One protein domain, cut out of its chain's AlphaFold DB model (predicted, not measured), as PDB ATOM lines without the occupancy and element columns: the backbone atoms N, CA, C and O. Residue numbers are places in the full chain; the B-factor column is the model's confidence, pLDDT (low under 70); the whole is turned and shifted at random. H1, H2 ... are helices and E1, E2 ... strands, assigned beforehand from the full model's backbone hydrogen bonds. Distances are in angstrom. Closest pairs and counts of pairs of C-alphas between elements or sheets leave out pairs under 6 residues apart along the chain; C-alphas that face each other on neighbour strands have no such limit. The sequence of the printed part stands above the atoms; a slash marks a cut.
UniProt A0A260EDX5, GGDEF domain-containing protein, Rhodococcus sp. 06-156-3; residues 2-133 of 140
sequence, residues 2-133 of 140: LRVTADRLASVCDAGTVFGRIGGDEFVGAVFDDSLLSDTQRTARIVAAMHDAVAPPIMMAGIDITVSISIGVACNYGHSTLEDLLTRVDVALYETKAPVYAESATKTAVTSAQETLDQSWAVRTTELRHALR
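What this domain is: This is residues 2 to 133 of the 140 residues of the protein "GGDEF domain-containing protein" of Rhodococcus sp. 06-156-3 (UniProt A0A260EDX5). What is the main picture? The short parallel pair E5 and E6 lies in the middle between two long helices, with H4 packed closely on it and H3 more loosely over the other side. The hairpin E1 E2 stands beside E5, H1 lies next to that hairpin and the end of H3, the small hairpin E3 E4 sits at one end of the longest axis, and residues 112 to 127 swing wide past H4 to H5. What are the counts? The 132 printed residues hold five named helices and six named strands, in the order H1 E1 E2 H2 H3 E3 E4 E5 H4 E6 H5, a mixed class. The whole is compact, with a radius of gyration of the C-alphas of 15.6 A and spans of 48 by 33 by 31 A.

How they stand to each other: How do the longest strands pair? E1, residues 17 to 23, and E2, residues 26 to 31, form an antiparallel hairpin at 159 degrees, with N 20 and O 28 2.9 A apart. E2 is near E5, residues 71 to 74. What surrounds E5? E6, residues 108 to 111, is its parallel neighbour at 17 degrees, with N 73 and O 109 3.1 A apart. H4, residues 82 to 97, has its closest C-alphas to E5 at Gly 72 and Leu 93, 3.9 A; E5, H4 and E6 form a strand-helix-strand unit, two parallel neighbours with a helix between, and its crossover is left-handed. How do the other helices stand? H1, residues 2 to 11, and H3, residues 40 to 54, touch through residues 50 to 54 of H3, opposite ways at a steep tilt of 40 degrees, the closest C-alphas being Arg 8 and Ala 53, 5.4 A. H3 and H4 are apart; in H1, H3 and H4 every O i to N i+4 pair is within hydrogen-bond range.

Where its parts are: Where do the elements begin and end? H1 begins at C-alpha 2, (146.831, 174.497, 159.328), and H4 ends at C-alpha 97, (165.692, 175.453, 156.997). H4 is 22.4 A long, H3 22.1 A, E1 18.7 A, E2 17.0 A and H1 14.1 A. Which elements are short? H2 is residues 34 to 37 and H5 residues 128 to 131, both too short for an O i to N i+4 pair. E3, residues 58 to 60, and E4, residues 63 to 65, form an antiparallel hairpin, with N 58 and O 65 2.8 A apart.

The domain as a whole: How far does it reach? The two C-alphas farthest apart are those of Gly 62 and His 79, 49.7 A. Which link is long? The link from E6 to H5 is long, with 16 residues, and the printed part has no cut. Where is confidence low? The mean pLDDT of the printed part is 75.0; residues 36 to 38 and 97 to 133 are under 70.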
ATOM      1  N   LEU A   2     146.519 173.090 159.020       91.94
ATOM      2  CA  LEU A   2     146.831 174.497 159.328       91.94
ATOM      3  C   LEU A   2     146.000 175.106 160.464       91.94
ATOM      4  O   LEU A   2     146.571 175.776 161.307       91.94
ATOM      5  N   ARG A   3     144.689 174.836 160.530       92.06
ATOM      6  CA  ARG A   3     143.843 175.299 161.645       92.06
ATOM      7  C   ARG A   3     144.301 174.743 162.997       92.06
ATOM      8  O   ARG A   3     144.551 175.502 163.911       92.06
ATOM      9  N   VAL A   4     144.515 173.429 163.083       94.69
ATOM     10  CA  VAL A   4     144.994 172.774 164.314       94.69
ATOM     11  C   VAL A   4     146.388 173.274 164.708       94.69
ATOM     12  O   VAL A   4     146.648 173.492 165.886       94.69
ATOM     13  N   THR A   5     147.281 173.481 163.736       94.00
ATOM     14  CA  THR A   5     148.599 174.088 163.976       94.00
ATOM     15  C   THR A   5     148.459 175.516 164.504       94.00
ATOM     16  O   THR A   5     149.100 175.851 165.494       94.00
ATOM     17  N   ALA A   6     147.593 176.332 163.897       92.81
ATOM     18  CA  ALA A   6     147.325 177.700 164.328       92.81
ATOM     19  C   ALA A   6     146.765 177.745 165.755       92.81
ATOM     20  O   ALA A   6     147.279 178.498 166.574       92.81
ATOM     21  N   ASP A   7     145.786 176.892 166.071       94.31
ATOM     22  CA  ASP A   7     145.171 176.800 167.400       94.31
ATOM     23  C   ASP A   7     146.205 176.411 168.469       94.31
ATOM     24  O   ASP A   7     146.256 177.000 169.548       94.31
ATOM     25  N   ARG A   8     147.082 175.448 168.157       95.81
ATOM     26  CA  ARG A   8     148.170 175.024 169.052       95.81
ATOM     27  C   ARG A   8     149.185 176.137 169.289       95.81
ATOM     28  O   ARG A   8     149.523 176.401 170.440       95.81
ATOM     29  N   LEU A   9     149.630 176.816 168.234       94.44
ATOM     30  CA  LEU A   9     150.562 177.941 168.354       94.44
ATOM     31  C   LEU A   9     149.941 179.116 169.121       94.44
ATOM     32  O   LEU A   9     150.582 179.683 170.001       94.44
ATOM     33  N   ALA A  10     148.676 179.437 168.851       91.62
ATOM     34  CA  ALA A  10     147.952 180.481 169.567       91.62
ATOM     35  C   ALA A  10     147.774 180.143 171.058       91.62
ATOM     36  O   ALA A  10     147.852 181.038 171.893       91.62
ATOM     37  N   SER A  11     147.600 178.864 171.415       94.06
ATOM     38  CA  SER A  11     147.402 178.440 172.811       94.06
ATOM     39  C   SER A  11     148.605 178.679 173.731       94.06
ATOM     40  O   SER A  11     148.437 178.738 174.948       94.06
ATOM     41  N   VAL A  12     149.807 178.825 173.163       93.50
ATOM     42  CA  VAL A  12     151.042 179.123 173.909       93.50
ATOM     43  C   VAL A  12     151.471 180.587 173.801       93.50
ATOM     44  O   VAL A  12     152.468 180.980 174.405       93.50
ATOM     45  N   CYS A  13     150.726 181.399 173.049       87.44
ATOM     46  CA  CYS A  13     150.911 182.843 173.009       87.44
ATOM     47  C   CYS A  13     150.259 183.475 174.246       87.44
ATOM     48  O   CYS A  13     149.142 183.117 174.625       87.44
ATOM     49  N   ASP A  14     150.948 184.419 174.886       82.62
ATOM     50  CA  ASP A  14     150.365 185.180 175.993       82.62
ATOM     51  C   ASP A  14     149.421 186.286 175.483       82.62
ATOM     52  O   ASP A  14     149.368 186.600 174.294       82.62
ATOM     53  N   ALA A  15     148.668 186.908 176.395       74.31
ATOM     54  CA  ALA A  15     147.710 187.963 176.048       74.31
ATOM     55  C   ALA A  15     148.358 189.229 175.442       74.31
ATOM     56  O   ALA A  15     147.649 190.065 174.886       74.31
ATOM     57  N   GLY A  16     149.682 189.390 175.568       74.44
ATOM     58  CA  GLY A  16     150.446 190.495 174.982       74.44
ATOM     59  C   GLY A  16     151.004 190.187 173.591       74.44
ATOM     60  O   GLY A  16     151.577 191.072 172.952       74.44
ATOM     61  N   THR A  17     150.844 188.952 173.116       83.00
ATOM     62  CA  THR A  17     151.341 188.507 171.820       83.00
ATOM     63  C   THR A  17     150.298 188.749 170.736       83.00
ATOM     64  O   THR A  17     149.177 188.242 170.789       83.00
ATOM     65  N   VAL A  18     150.685 189.476 169.690       86.19
ATOM     66  CA  VAL A  18     149.917 189.546 168.445       86.19
ATOM     67  C   VAL A  18     150.353 188.385 167.565       86.19
ATOM     68  O   VAL A  18     151.477 188.376 167.074       86.19
ATOM     69  N   PHE A  19     149.473 187.408 167.367       86.94
ATOM     70  CA  PHE A  19     149.743 186.225 166.554       86.94
ATOM     71  C   PHE A  19     148.793 186.154 165.358       86.94
ATOM     72  O   PHE A  19     147.593 186.394 165.492       86.94
ATOM     73  N   GLY A  20     149.318 185.815 164.183       86.12
ATOM     74  CA  GLY A  20     148.525 185.721 162.964       86.12
ATOM     75  C   GLY A  20     149.207 184.939 161.850       86.12
ATOM     76  O   GLY A  20     150.366 184.542 161.948       86.12
ATOM     77  N   ARG A  21     148.463 184.713 160.768       86.94
ATOM     78  CA  ARG A  21     148.946 184.038 159.558       86.94
ATOM     79  C   ARG A  21     149.121 185.055 158.436       86.94
ATOM     80  O   ARG A  21     148.225 185.862 158.211       86.94
ATOM     81  N   ILE A  22     150.250 184.984 157.734       81.31
ATOM     82  CA  ILE A  22     150.579 185.905 156.630       81.31
ATOM     83  C   ILE A  22     150.178 185.314 155.272       81.31
ATOM     84  O   ILE A  22     149.754 186.035 154.371       81.31
ATOM     85  N   GLY A  23     150.260 183.992 155.131       80.81
ATOM     86  CA  GLY A  23     149.934 183.268 153.906       80.81
ATOM     87  C   GLY A  23     150.396 181.818 154.003       80.81
ATOM     88  O   GLY A  23     151.078 181.466 154.954       80.81
ATOM     89  N   GLY A  24     149.995 180.952 153.064       87.56
ATOM     90  CA  GLY A  24     150.538 179.585 152.977       87.56
ATOM     91  C   GLY A  24     150.545 178.832 154.316       87.56
ATOM     92  O   GLY A  24     149.507 178.707 154.962       87.56
ATOM     93  N   ASP A  25     151.700 178.356 154.749       88.06
ATOM     94  CA  ASP A  25     151.966 177.746 156.056       88.06
ATOM     95  C   ASP A  25     152.719 178.686 157.025       88.06
ATOM     96  O   ASP A  25     153.222 178.243 158.056       88.06
ATOM     97  N   GLU A  26     152.761 179.987 156.725       88.62
ATOM     98  CA  GLU A  26     153.562 180.988 157.430       88.62
ATOM     99  C   GLU A  26     152.753 181.756 158.484       88.62
ATOM    100  O   GLU A  26     151.749 182.423 158.195       88.62
ATOM    101  N   PHE A  27     153.245 181.700 159.719       90.56
ATOM    102  CA  PHE A  27     152.694 182.388 160.882       90.56
ATOM    103  C   PHE A  27     153.702 183.395 161.435       90.56
ATOM    104  O   PHE A  27     154.908 183.169 161.366       90.56
ATOM    105  N   VAL A  28     153.204 184.480 162.025       90.44
ATOM    106  CA  VAL A  28     154.017 185.489 162.709       90.44
ATOM    107  C   VAL A  28     153.424 185.810 164.071       90.44
ATOM    108  O   VAL A  28     152.217 186.006 164.210       90.44
ATOM    109  N   GLY A  29     154.307 185.874 165.067       89.56
ATOM    110  CA  GLY A  29     154.032 186.379 166.404       89.56
ATOM    111  C   GLY A  29     154.871 187.623 166.682       89.56
ATOM    112  O   GLY A  29     156.071 187.630 166.416       89.56
ATOM    113  N   ALA A  30     154.250 188.666 167.223       87.38
ATOM    114  CA  ALA A  30     154.914 189.871 167.700       87.38
ATOM    115  C   ALA A  30     154.633 190.048 169.192       87.38
ATOM    116  O   ALA A  30     153.474 190.094 169.607       87.38
ATOM    117  N   VAL A  31     155.696 190.155 169.988       85.00
ATOM    118  CA  VAL A  31     155.609 190.356 171.438       85.00
ATOM    119  C   VAL A  31     156.119 191.750 171.775       85.00
ATOM    120  O   VAL A  31     157.243 192.106 171.420       85.00
ATOM    121  N   PHE A  32     155.288 192.540 172.450       81.94
ATOM    122  CA  PHE A  32     155.587 193.921 172.832       81.94
ATOM    123  C   PHE A  32     155.959 193.981 174.314       81.94
ATOM    124  O   PHE A  32     155.169 194.420 175.148       81.94
ATOM    125  N   ASP A  33     157.147 193.481 174.647       77.19
ATOM    126  CA  ASP A  33     157.625 193.419 176.028       77.19
ATOM    127  C   ASP A  33     159.126 193.729 176.100       77.19
ATOM    128  O   ASP A  33     159.969 192.897 175.757       77.19
ATOM    129  N   ASP A  34     159.460 194.928 176.580       71.56
ATOM    130  CA  ASP A  34     160.842 195.410 176.695       71.56
ATOM    131  C   ASP A  34     161.700 194.534 177.624       71.56
ATOM    132  O   ASP A  34     162.922 194.479 177.469       71.56
ATOM    133  N   SER A  35     161.089 193.794 178.560       73.31
ATOM    134  CA  SER A  35     161.835 192.886 179.441       73.31
ATOM    135  C   SER A  35     162.469 191.721 178.674       73.31
ATOM    136  O   SER A  35     163.540 191.242 179.062       73.31
ATOM    137  N   LEU A  36     161.883 191.318 177.537       69.25
ATOM    138  CA  LEU A  36     162.414 190.257 176.675       69.25
ATOM    139  C   LEU A  36     163.743 190.628 176.018       69.25
ATOM    140  O   LEU A  36     164.545 189.742 175.731       69.25
ATOM    141  N   LEU A  37     164.011 191.921 175.819       69.50
ATOM    142  CA  LEU A  37     165.285 192.382 175.260       69.50
ATOM    143  C   LEU A  37     166.463 192.071 176.192       69.50
ATOM    144  O   LEU A  37     167.593 191.928 175.733       69.50
ATOM    145  N   SER A  38     166.191 191.944 177.494       68.94
ATOM    146  CA  SER A  38     167.184 191.626 178.524       68.94
ATOM    147  C   SER A  38     167.184 190.155 178.963       68.94
ATOM    148  O   SER A  38     168.154 189.710 179.574       68.94
ATOM    149  N   ASP A  39     166.137 189.391 178.629       75.56
ATOM    150  CA  ASP A  39     165.964 187.990 179.031       75.56
ATOM    151  C   ASP A  39     165.908 187.056 177.813       75.56
ATOM    152  O   ASP A  39     164.851 186.608 177.355       75.56
ATOM    153  N   THR A  40     167.092 186.706 177.311       70.75
ATOM    154  CA  THR A  40     167.256 185.754 176.203       70.75
ATOM    155  C   THR A  40     166.696 184.364 176.520       70.75
ATOM    156  O   THR A  40     166.288 183.641 175.606       70.75
ATOM    157  N   GLN A  41     166.605 183.979 177.800       76.69
ATOM    158  CA  GLN A  41     166.036 182.691 178.201       76.69
ATOM    159  C   GLN A  41     164.519 182.666 178.041       76.69
ATOM    160  O   GLN A  41     163.942 181.602 177.816       76.69
ATOM    161  N   ARG A  42     163.843 183.808 178.173       79.31
ATOM    162  CA  ARG A  42     162.393 183.880 177.981       79.31
ATOM    163  C   ARG A  42     162.014 183.722 176.510       79.31
ATOM    164  O   ARG A  42     161.118 182.935 176.215       79.31
ATOM    165  N   THR A  43     162.760 184.334 175.591       81.69
ATOM    166  CA  THR A  43     162.593 184.102 174.143       81.69
ATOM    167  C   THR A  43     162.779 182.626 173.784       81.69
ATOM    168  O   THR A  43     161.940 182.045 173.098       81.69
ATOM    169  N   ALA A  44     163.827 181.980 174.308       84.56
ATOM    170  CA  ALA A  44     164.055 180.551 174.093       84.56
ATOM    171  C   ALA A  44     162.910 179.675 174.641       84.56
ATOM    172  O   ALA A  44     162.533 178.687 174.013       84.56
ATOM    173  N   ARG A  45     162.320 180.052 175.783       87.00
ATOM    174  CA  ARG A  45     161.166 179.353 176.372       87.00
ATOM    175  C   ARG A  45     159.905 179.461 175.515       87.00
ATOM    176  O   ARG A  45     159.221 178.457 175.355       87.00
ATOM    177  N   ILE A  46     159.622 180.631 174.944       87.50
ATOM    178  CA  ILE A  46     158.476 180.824 174.035       87.50
ATOM    179  C   ILE A  46     158.628 179.931 172.803       87.50
ATOM    180  O   ILE A  46     157.718 179.190 172.443       87.50
ATOM    181  N   VAL A  47     159.813 179.951 172.194       89.81
ATOM    182  CA  VAL A  47     160.145 179.100 171.047       89.81
ATOM    183  C   VAL A  47     159.971 177.617 171.383       89.81
ATOM    184  O   VAL A  47     159.364 176.883 170.606       89.81
ATOM    185  N   ALA A  48     160.502 177.163 172.521       91.38
ATOM    186  CA  ALA A  48     160.371 175.771 172.946       91.38
ATOM    187  C   ALA A  48     158.896 175.383 173.134       91.38
ATOM    188  O   ALA A  48     158.464 174.364 172.603       91.38
ATOM    189  N   ALA A  49     158.104 176.243 173.781       93.81
ATOM    190  CA  ALA A  49     156.673 176.023 173.964       93.81
ATOM    191  C   ALA A  49     155.914 175.915 172.629       93.81
ATOM    192  O   ALA A  49     155.007 175.097 172.508       93.81
ATOM    193  N   MET A  50     156.294 176.693 171.610       94.06
ATOM    194  CA  MET A  50     155.706 176.586 170.269       94.06
ATOM    195  C   MET A  50     156.015 175.245 169.599       94.06
ATOM    196  O   MET A  50     155.119 174.647 169.005       94.06
ATOM    197  N   HIS A  51     157.250 174.746 169.719       94.12
ATOM    198  CA  HIS A  51     157.612 173.416 169.215       94.12
ATOM    199  C   HIS A  51     156.857 172.306 169.951       94.12
ATOM    200  O   HIS A  51     156.272 171.433 169.309       94.12
ATOM    201  N   ASP A  52     156.795 172.377 171.281       94.81
ATOM    202  CA  ASP A  52     156.069 171.408 172.105       94.81
ATOM    203  C   ASP A  52     154.568 171.398 171.785       94.81
ATOM    204  O   ASP A  52     153.943 170.338 171.747       94.81
ATOM    205  N   ALA A  53     153.981 172.562 171.493       95.88
ATOM    206  CA  ALA A  53     152.570 172.673 171.140       95.88
ATOM    207  C   ALA A  53     152.236 171.974 169.815       95.88
ATOM    208  O   ALA A  53     151.157 171.391 169.686       95.88
ATOM    209  N   VAL A  54     153.134 172.014 168.823       95.06
ATOM    210  CA  VAL A  54     152.896 171.393 167.509       95.06
ATOM    211  C   VAL A  54     153.302 169.921 167.445       95.06
ATOM    212  O   VAL A  54     152.765 169.210 166.597       95.06
ATOM    213  N   ALA A  55     154.173 169.462 168.348       93.88
ATOM    214  CA  ALA A  55     154.740 168.113 168.357       93.88
ATOM    215  C   ALA A  55     153.723 166.951 168.391       93.88
ATOM    216  O   ALA A  55     153.979 165.939 167.733       93.88
ATOM    217  N   PRO A  56     152.581 167.026 169.112       94.94
ATOM    218  CA  PRO A  56     151.616 165.932 169.112       94.94
ATOM    219  C   PRO A  56     151.076 165.666 167.695       94.94
ATOM    220  O   PRO A  56     150.808 166.616 166.963       94.94
ATOM    221  N   PRO A  57     150.822 164.418 167.278       94.44
ATOM    222  CA  PRO A  57     150.222 164.157 165.971       94.44
ATOM    223  C   PRO A  57     148.866 164.856 165.786       94.44
ATOM    224  O   PRO A  57     148.135 165.133 166.745       94.44
ATOM    225  N   ILE A  58     148.530 165.181 164.539       93.56
ATOM    226  CA  ILE A  58     147.214 165.680 164.136       93.56
ATOM    227  C   ILE A  58     146.468 164.522 163.476       93.56
ATOM    228  O   ILE A  58     146.838 164.086 162.388       93.56
ATOM    229  N   MET A  59     145.390 164.066 164.113       94.31
ATOM    230  CA  MET A  59     144.513 163.044 163.549       94.31
ATOM    231  C   MET A  59     143.688 163.633 162.400       94.31
ATOM    232  O   MET A  59     142.874 164.538 162.607       94.31
ATOM    233  N   MET A  60     143.865 163.119 161.186       89.88
ATOM    234  CA  MET A  60     143.098 163.538 160.013       89.88
ATOM    235  C   MET A  60     142.718 162.322 159.173       89.88
ATOM    236  O   MET A  60     143.578 161.572 158.732       89.88
ATOM    237  N   ALA A  61     141.414 162.129 158.951       91.81
ATOM    238  CA  ALA A  61     140.881 160.996 158.184       91.81
ATOM    239  C   ALA A  61     141.384 159.611 158.666       91.81
ATOM    240  O   ALA A  61     141.555 158.698 157.865       91.81
ATOM    241  N   GLY A  62     141.614 159.458 159.977       92.12
ATOM    242  CA  GLY A  62     142.104 158.210 160.578       92.12
ATOM    243  C   GLY A  62     143.613 157.980 160.446       92.12
ATOM    244  O   GLY A  62     144.076 156.883 160.744       92.12
ATOM    245  N   ILE A  63     144.369 158.988 160.000       94.25
ATOM    246  CA  ILE A  63     145.828 158.951 159.875       94.25
ATOM    247  C   ILE A  63     146.435 159.981 160.831       94.25
ATOM    248  O   ILE A  63     145.987 161.130 160.881       94.25
ATOM    249  N   ASP A  64     147.476 159.572 161.555       94.94
ATOM    250  CA  ASP A  64     148.312 160.468 162.352       94.94
ATOM    251  C   ASP A  64     149.302 161.220 161.460       94.94
ATOM    252  O   ASP A  64     150.143 160.619 160.791       94.94
ATOM    253  N   ILE A  65     149.206 162.551 161.459       92.50
ATOM    254  CA  ILE A  65     150.111 163.433 160.721       92.50
ATOM    255  C   ILE A  65     150.963 164.213 161.718       92.50
ATOM    256  O   ILE A  65     150.447 165.042 162.470       92.50
ATOM    257  N   THR A  66     152.273 163.986 161.695       90.81
ATOM    258  CA  THR A  66     153.235 164.793 162.454       90.81
ATOM    259  C   THR A  66     153.629 166.022 161.647       90.81
ATOM    260  O   THR A  66     153.950 165.919 160.463       90.81
ATOM    261  N   VAL A  67     153.623 167.186 162.292       89.38
ATOM    262  CA  VAL A  67     154.054 168.459 161.704       89.38
ATOM    263  C   VAL A  67     155.218 168.994 162.526       89.38
ATOM    264  O   VAL A  67     155.170 168.973 163.752       89.38
ATOM    265  N   SER A  68     156.249 169.487 161.849       89.00
ATOM    266  CA  SER A  68     157.304 170.293 162.457       89.00
ATOM    267  C   SER A  68     157.165 171.743 162.010       89.00
ATOM    268  O   SER A  68     156.559 172.041 160.979       89.00
ATOM    269  N   ILE A  69     157.724 172.652 162.800       90.56
ATOM    270  CA  ILE A  69     157.802 174.071 162.462       90.56
ATOM    271  C   ILE A  69     159.260 174.512 162.465       90.56
ATOM    272  O   ILE A  69     160.120 173.916 163.110       90.56
ATOM    273  N   SER A  70     159.530 175.580 161.733       90.56
ATOM    274  CA  SER A  70     160.802 176.288 161.742       90.56
ATOM    275  C   SER A  70     160.527 177.690 162.271       90.56
ATOM    276  O   SER A  70     159.563 178.314 161.829       90.56
ATOM    277  N   ILE A  71     161.331 178.171 163.220       90.31
ATOM    278  CA  ILE A  71     161.107 179.470 163.869       90.31
ATOM    279  C   ILE A  71     162.372 180.323 163.745       90.31
ATOM    280  O   ILE A  71     163.429 179.954 164.260       90.31
ATOM    281  N   GLY A  72     162.241 181.470 163.078       90.62
ATOM    282  CA  GLY A  72     163.223 182.552 163.101       90.62
ATOM    283  C   GLY A  72     162.788 183.637 164.083       90.62
ATOM    284  O   GLY A  72     161.605 183.965 164.156       90.62
ATOM    285  N   VAL A  73     163.730 184.190 164.849       89.56
ATOM    286  CA  VAL A  73     163.447 185.256 165.822       89.56
ATOM    287  C   VAL A  73     164.393 186.434 165.615       89.56
ATOM    288  O   VAL A  73     165.605 186.253 165.489       89.56
ATOM    289  N   ALA A  74     163.841 187.648 165.648       89.12
ATOM    290  CA  ALA A  74     164.596 188.894 165.672       89.12
ATOM    291  C   ALA A  74     164.058 189.829 166.763       89.12
ATOM    292  O   ALA A  74     162.849 189.915 166.979       89.12
ATOM    293  N   CYS A  75     164.959 190.561 167.419       86.94
ATOM    294  CA  CYS A  75     164.615 191.543 168.448       86.94
ATOM    295  C   CYS A  75     164.751 192.975 167.912       86.94
ATOM    296  O   CYS A  75     165.681 193.275 167.153       86.94
ATOM    297  N   ASN A  76     163.865 193.877 168.348       84.50
ATOM    298  CA  ASN A  76     163.972 195.309 168.069       84.50
ATOM    299  C   ASN A  76     164.451 196.073 169.302       84.50
ATOM    300  O   ASN A  76     163.752 196.110 170.306       84.50
ATOM    301  N   TYR A  77     165.589 196.754 169.192       82.50
ATOM    302  CA  TYR A  77     166.130 197.614 170.252       82.50
ATOM    303  C   TYR A  77     165.791 199.101 170.031       82.50
ATOM    304  O   TYR A  77     166.531 199.981 170.452       82.50
ATOM    305  N   GLY A  78     164.698 199.388 169.313       79.06
ATOM    306  CA  GLY A  78     164.211 200.751 169.055       79.06
ATOM    307  C   GLY A  78     164.815 201.444 167.827       79.06
ATOM    308  O   GLY A  78     164.560 202.625 167.603       79.06
ATOM    309  N   HIS A  79     165.600 200.731 167.015       80.69
ATOM    310  CA  HIS A  79     166.327 201.301 165.871       80.69
ATOM    311  C   HIS A  79     165.993 200.649 164.525       80.69
ATOM    312  O   HIS A  79     166.619 200.969 163.520       80.69
ATOM    313  N   SER A  80     165.068 199.691 164.493       84.00
ATOM    314  CA  SER A  80     164.726 198.939 163.281       84.00
ATOM    315  C   SER A  80     163.266 199.153 162.903       84.00
ATOM    316  O   SER A  80     162.393 199.212 163.773       84.00
ATOM    317  N   THR A  81     163.019 199.281 161.600       84.81
ATOM    318  CA  THR A  81     161.665 199.286 161.035       84.81
ATOM    319  C   THR A  81     161.054 197.886 161.107       84.81
ATOM    320  O   THR A  81     161.752 196.902 161.363       84.81
ATOM    321  N   LEU A  82     159.744 197.773 160.878       78.62
ATOM    322  CA  LEU A  82     159.083 196.468 160.799       78.62
ATOM    323  C   LEU A  82     159.673 195.628 159.656       78.62
ATOM    324  O   LEU A  82     159.916 194.435 159.818       78.62
ATOM    325  N   GLU A  83     159.955 196.264 158.524       81.56
ATOM    326  CA  GLU A  83     160.565 195.645 157.353       81.56
ATOM    327  C   GLU A  83     161.961 195.081 157.659       81.56
ATOM    328  O   GLU A  83     162.279 193.961 157.251       81.56
ATOM    329  N   ASP A  84     162.774 195.815 158.426       83.50
ATOM    330  CA  ASP A  84     164.099 195.348 158.854       83.50
ATOM    331  C   ASP A  84     163.995 194.119 159.765       83.50
ATOM    332  O   ASP A  84     164.780 193.177 159.640       83.50
ATOM    333  N   LEU A  85     163.027 194.111 160.687       84.69
ATOM    334  CA  LEU A  85     162.820 192.989 161.605       84.69
ATOM    335  C   LEU A  85     162.371 191.736 160.872       84.69
ATOM    336  O   LEU A  85     162.899 190.663 161.141       84.69
ATOM    337  N   LEU A  86     161.442 191.869 159.931       83.94
ATOM    338  CA  LEU A  86     160.941 190.729 159.170       83.94
ATOM    339  C   LEU A  86     162.013 190.161 158.248       83.94
ATOM    340  O   LEU A  86     162.185 188.950 158.199       83.94
ATOM    341  N   THR A  87     162.839 191.025 157.654       82.94
ATOM    342  CA  THR A  87     164.025 190.581 156.911       82.94
ATOM    343  C   THR A  87     164.975 189.769 157.804       82.94
ATOM    344  O   THR A  87     165.491 188.736 157.385       82.94
ATOM    345  N   ARG A  88     165.200 190.192 159.056       85.00
ATOM    346  CA  ARG A  88     166.037 189.439 160.012       85.00
ATOM    347  C   ARG A  88     165.389 188.125 160.452       85.00
ATOM    348  O   ARG A  88     166.094 187.130 160.582       85.00
ATOM    349  N   VAL A  89     164.071 188.114 160.664       86.81
ATOM    350  CA  VAL A  89     163.305 186.893 160.963       86.81
ATOM    351  C   VAL A  89     163.440 185.888 159.825       86.81
ATOM    352  O   VAL A  89     163.719 184.725 160.098       86.81
ATOM    353  N   ASP A  90     163.316 186.326 158.572       84.00
ATOM    354  CA  ASP A  90     163.449 185.457 157.398       84.00
ATOM    355  C   ASP A  90     164.852 184.858 157.282       84.00
ATOM    356  O   ASP A  90     165.001 183.679 156.962       84.00
ATOM    357  N   VAL A  91     165.890 185.645 157.578       81.31
ATOM    358  CA  VAL A  91     167.277 185.156 157.596       81.31
ATOM    359  C   VAL A  91     167.456 184.098 158.680       81.31
ATOM    360  O   VAL A  91     167.919 182.996 158.383       81.31
ATOM    361  N   ALA A  92     167.022 184.387 159.908       83.31
ATOM    362  CA  ALA A  92     167.057 183.419 160.998       83.31
ATOM    363  C   ALA A  92     166.272 182.146 160.625       83.31
ATOM    364  O   ALA A  92     166.743 181.021 160.785       83.31
ATOM    365  N   LEU A  93     165.088 182.295 160.032       83.88
ATOM    366  CA  LEU A  93     164.279 181.173 159.570       83.88
ATOM    367  C   LEU A  93     165.004 180.357 158.488       83.88
ATOM    368  O   LEU A  93     164.989 179.126 158.532       83.88
ATOM    369  N   TYR A  94     165.674 181.006 157.538       77.56
ATOM    370  CA  TYR A  94     166.455 180.324 156.509       77.56
ATOM    371  C   TYR A  94     167.588 179.485 157.114       77.56
ATOM    372  O   TYR A  94     167.773 178.330 156.721       77.56
ATOM    373  N   GLU A  95     168.283 180.000 158.130       75.00
ATOM    374  CA  GLU A  95     169.312 179.243 158.854       75.00
ATOM    375  C   GLU A  95     168.743 177.978 159.500       75.00
ATOM    376  O   GLU A  95     169.420 176.945 159.528       75.00
ATOM    377  N   THR A  96     167.484 178.005 159.952       74.75
ATOM    378  CA  THR A  96     166.798 176.802 160.452       74.75
ATOM    379  C   THR A  96     166.438 175.809 159.348       74.75
ATOM    380  O   THR A  96     166.553 174.606 159.567       74.75
ATOM    381  N   LYS A  97     166.086 176.287 158.148       68.12
ATOM    382  CA  LYS A  97     165.692 175.453 156.997       68.12
ATOM    383  C   LYS A  97     166.872 174.906 156.181       68.12
ATOM    384  O   LYS A  97     166.657 174.036 155.338       68.12
ATOM    385  N   ALA A  98     168.101 175.383 156.406       57.50
ATOM    386  CA  ALA A  98     169.289 174.876 155.714       57.50
ATOM    387  C   ALA A  98     169.388 173.339 155.841       57.50
ATOM    388  O   ALA A  98     169.239 172.821 156.954       57.50
ATOM    389  N   PRO A  99     169.618 172.609 154.729       41.50
ATOM    390  CA  PRO A  99     169.458 171.162 154.675       41.50
ATOM    391  C   PRO A  99     170.391 170.479 155.669       41.50
ATOM    392  O   PRO A  99     171.614 170.560 155.562       41.50
ATOM    393  N   VAL A 100     169.796 169.779 156.628       43.22
ATOM    394  CA  VAL A 100     170.496 168.816 157.470       43.22
ATOM    395  C   VAL A 100     170.139 167.440 156.925       43.22
ATOM    396  O   VAL A 100     168.964 167.101 156.812       43.22
ATOM    397  N   TYR A 101     171.139 166.628 156.590       43.44
ATOM    398  CA  TYR A 101     170.962 165.212 156.241       43.44
ATOM    399  C   TYR A 101     170.577 164.347 157.465       43.44
ATOM    400  O   TYR A 101     171.023 163.209 157.576       43.44
ATOM    401  N   ALA A 102     169.793 164.867 158.415       36.50
ATOM    402  CA  ALA A 102     169.447 164.162 159.645       36.50
ATOM    403  C   ALA A 102     168.008 164.444 160.098       36.50
ATOM    404  O   ALA A 102     167.496 165.556 159.972       36.50
ATOM    405  N   GLU A 103     167.393 163.379 160.610       38.62
ATOM    406  CA  GLU A 103     166.031 163.246 161.129       38.62
ATOM    407  C   GLU A 103     165.595 164.372 162.083       38.62
ATOM    408  O   GLU A 103     166.378 164.820 162.916       38.62
ATOM    409  N   SER A 104     164.315 164.764 161.979       42.78
ATOM    410  CA  SER A 104     163.465 165.419 162.996       42.78
ATOM    411  C   SER A 104     164.160 166.248 164.088       42.78
ATOM    412  O   SER A 104     163.882 166.077 165.275       42.78
ATOM    413  N   ALA A 105     165.034 167.182 163.712       45.94
ATOM    414  CA  ALA A 105     165.640 168.114 164.654       45.94
ATOM    415  C   ALA A 105     164.827 169.416 164.722       45.94
ATOM    416  O   ALA A 105     164.718 170.154 163.741       45.94
ATOM    417  N   THR A 106     164.288 169.714 165.904       53.38
ATOM    418  CA  THR A 106     163.755 171.030 166.269       53.38
ATOM    419  C   THR A 106     164.859 172.078 166.134       53.38
ATOM    420  O   THR A 106     165.861 172.009 166.846       53.38
ATOM    421  N   LYS A 107     164.703 173.041 165.216       57.44
ATOM    422  CA  LYS A 107     165.719 174.068 164.949       57.44
ATOM    423  C   LYS A 107     165.133 175.468 165.086       57.44
ATOM    424  O   LYS A 107     164.080 175.777 164.529       57.44
ATOM    425  N   THR A 108     165.863 176.305 165.813       59.47
ATOM    426  CA  THR A 108     165.561 177.719 166.034       59.47
ATOM    427  C   THR A 108     166.842 178.505 165.835       59.47
ATOM    428  O   THR A 108     167.883 178.112 166.363       59.47
ATOM    429  N   ALA A 109     166.762 179.612 165.103       64.06
ATOM    430  CA  ALA A 109     167.837 180.586 165.020       64.06
ATOM    431  C   ALA A 109     167.344 181.930 165.561       64.06
ATOM    432  O   ALA A 109     166.192 182.325 165.357       64.06
ATOM    433  N   VAL A 110     168.226 182.610 166.283       58.75
ATOM    434  CA  VAL A 110     167.983 183.939 166.840       58.75
ATOM    435  C   VAL A 110     169.097 184.833 166.327       58.75
ATOM    436  O   VAL A 110     170.252 184.642 166.701       58.75
ATOM    437  N   THR A 111     168.766 185.810 165.489       57.38
ATOM    438  CA  THR A 111     169.751 186.786 165.012       57.38
ATOM    439  C   THR A 111     169.732 187.993 165.946       57.38
ATOM    440  O   THR A 111     168.783 188.782 165.958       57.38
ATOM    441  N   SER A 112     170.781 188.141 166.758       43.94
ATOM    442  CA  SER A 112     171.057 189.381 167.489       43.94
ATOM    443  C   SER A 112     171.704 190.397 166.540       43.94
ATOM    444  O   SER A 112     172.337 190.040 165.551       43.94
ATOM    445  N   ALA A 113     171.484 191.688 166.786       47.59
ATOM    446  CA  ALA A 113     171.661 192.762 165.808       47.59
ATOM    447  C   ALA A 113     173.113 193.102 165.385       47.59
ATOM    448  O   ALA A 113     173.350 194.243 164.997       47.59
ATOM    449  N   GLN A 114     174.080 192.176 165.389       44.09
ATOM    450  CA  GLN A 114     175.464 192.518 165.025       44.09
ATOM    451  C   GLN A 114     176.231 191.594 164.069       44.09
ATOM    452  O   GLN A 114     177.347 191.969 163.715       44.09
ATOM    453  N   GLU A 115     175.705 190.472 163.571       44.16
ATOM    454  CA  GLU A 115     176.529 189.566 162.745       44.16
ATOM    455  C   GLU A 115     176.043 189.413 161.291       44.16
ATOM    456  O   GLU A 115     175.062 188.751 160.977       44.16
ATOM    457  N   THR A 116     176.781 190.121 160.427       42.31
ATOM    458  CA  THR A 116     177.127 189.894 159.011       42.31
ATOM    459  C   THR A 116     176.112 189.171 158.120       42.31
ATOM    460  O   THR A 116     176.189 187.965 157.900       42.31
ATOM    461  N   LEU A 117     175.243 189.950 157.475       45.19
ATOM    462  CA  LEU A 117     174.468 189.492 156.323       45.19
ATOM    463  C   LEU A 117     175.360 189.453 155.074       45.19
ATOM    464  O   LEU A 117     175.725 190.492 154.519       45.19
ATOM    465  N   ASP A 118     175.702 188.240 154.647       38.47
ATOM    466  CA  ASP A 118     176.388 187.948 153.390       38.47
ATOM    467  C   ASP A 118     175.592 188.491 152.178       38.47
ATOM    468  O   ASP A 118     174.357 188.482 152.154       38.47
ATOM    469  N   GLN A 119     176.291 189.006 151.162       39.28
ATOM    470  CA  GLN A 119     175.788 189.964 150.155       39.28
ATOM    471  C   GLN A 119     174.765 189.425 149.127       39.28
ATOM    472  O   GLN A 119     174.444 190.103 148.152       39.28
ATOM    473  N   SER A 120     174.191 188.239 149.326       44.06
ATOM    474  CA  SER A 120     173.261 187.623 148.360       44.06
ATOM    475  C   SER A 120     171.770 187.930 148.600       44.06
ATOM    476  O   SER A 120     170.913 187.415 147.882       44.06
ATOM    477  N   TRP A 121     171.425 188.770 149.584       43.78
ATOM    478  CA  TRP A 121     170.036 188.999 150.025       43.78
ATOM    479  C   TRP A 121     169.261 190.079 149.240       43.78
ATOM    480  O   TRP A 121     168.033 190.119 149.286       43.78
ATOM    481  N   ALA A 122     169.950 190.930 148.471       39.81
ATOM    482  CA  ALA A 122     169.349 192.104 147.824       39.81
ATOM    483  C   ALA A 122     168.342 191.787 146.693       39.81
ATOM    484  O   ALA A 122     167.620 192.675 146.248       39.81
ATOM    485  N   VAL A 123     168.276 190.540 146.211       45.22
ATOM    486  CA  VAL A 123     167.522 190.179 144.991       45.22
ATOM    487  C   VAL A 123     166.106 189.644 145.277       45.22
ATOM    488  O   VAL A 123     165.328 189.457 144.347       45.22
ATOM    489  N   ARG A 124     165.703 189.437 146.541       44.25
ATOM    490  CA  ARG A 124     164.404 188.802 146.878       44.25
ATOM    491  C   ARG A 124     163.532 189.568 147.888       44.25
ATOM    492  O   ARG A 124     162.738 188.959 148.587       44.25
ATOM    493  N   THR A 125     163.630 190.896 147.973       43.19
ATOM    494  CA  THR A 125     162.948 191.708 149.013       43.19
ATOM    495  C   THR A 125     161.769 192.559 148.516       43.19
ATOM    496  O   THR A 125     161.444 193.597 149.097       43.19
ATOM    497  N   THR A 126     161.076 192.132 147.454       38.47
ATOM    498  CA  THR A 126     159.929 192.894 146.912       38.47
ATOM    499  C   THR A 126     158.565 192.305 147.286       38.47
ATOM    500  O   THR A 126     157.611 193.064 147.448       38.47
ATOM    501  N   GLU A 127     158.453 190.992 147.500       41.28
ATOM    502  CA  GLU A 127     157.153 190.323 147.691       41.28
ATOM    503  C   GLU A 127     156.616 190.433 149.131       41.28
ATOM    504  O   GLU A 127     155.417 190.647 149.325       41.28
ATOM    505  N   LEU A 128     157.497 190.438 150.141       44.56
ATOM    506  CA  LEU A 128     157.107 190.575 151.554       44.56
ATOM    507  C   LEU A 128     156.436 191.925 151.869       44.56
ATOM    508  O   LEU A 128     155.523 191.995 152.689       44.56
ATOM    509  N   ARG A 129     156.828 193.000 151.166       43.12
ATOM    510  CA  ARG A 129     156.325 194.371 151.387       43.12
ATOM    511  C   ARG A 129     154.811 194.495 151.175       43.12
ATOM    512  O   ARG A 129     154.183 195.381 151.750       43.12
ATOM    513  N   HIS A 130     154.218 193.641 150.339       37.41
ATOM    514  CA  HIS A 130     152.801 193.750 149.991       37.41
ATOM    515  C   HIS A 130     151.882 192.940 150.920       37.41
ATOM    516  O   HIS A 130     150.735 193.333 151.122       37.41
ATOM    517  N   ALA A 131     152.381 191.862 151.536       42.50
ATOM    518  CA  ALA A 131     151.570 190.959 152.354       42.50
ATOM    519  C   ALA A 131     151.265 191.518 153.756       42.50
ATOM    520  O   ALA A 131     150.138 191.440 154.233       42.50
ATOM    521  N   LEU A 132     152.224 192.169 154.414       47.00
ATOM    522  CA  LEU A 132     152.041 192.605 155.809       47.00
ATOM    523  C   LEU A 132     151.089 193.790 155.965       47.00
ATOM    524  O   LEU A 132     150.504 193.981 157.026       47.00
ATOM    525  N   ARG A 133     150.912 194.582 154.903       40.97
ATOM    526  CA  ARG A 133     150.065 195.777 154.950       40.97
ATOM    527  C   ARG A 133     148.568 195.454 154.893       40.97
ATOM    528  O   ARG A 133     147.783 196.274 155.353       40.97
TER     529      ARG A 133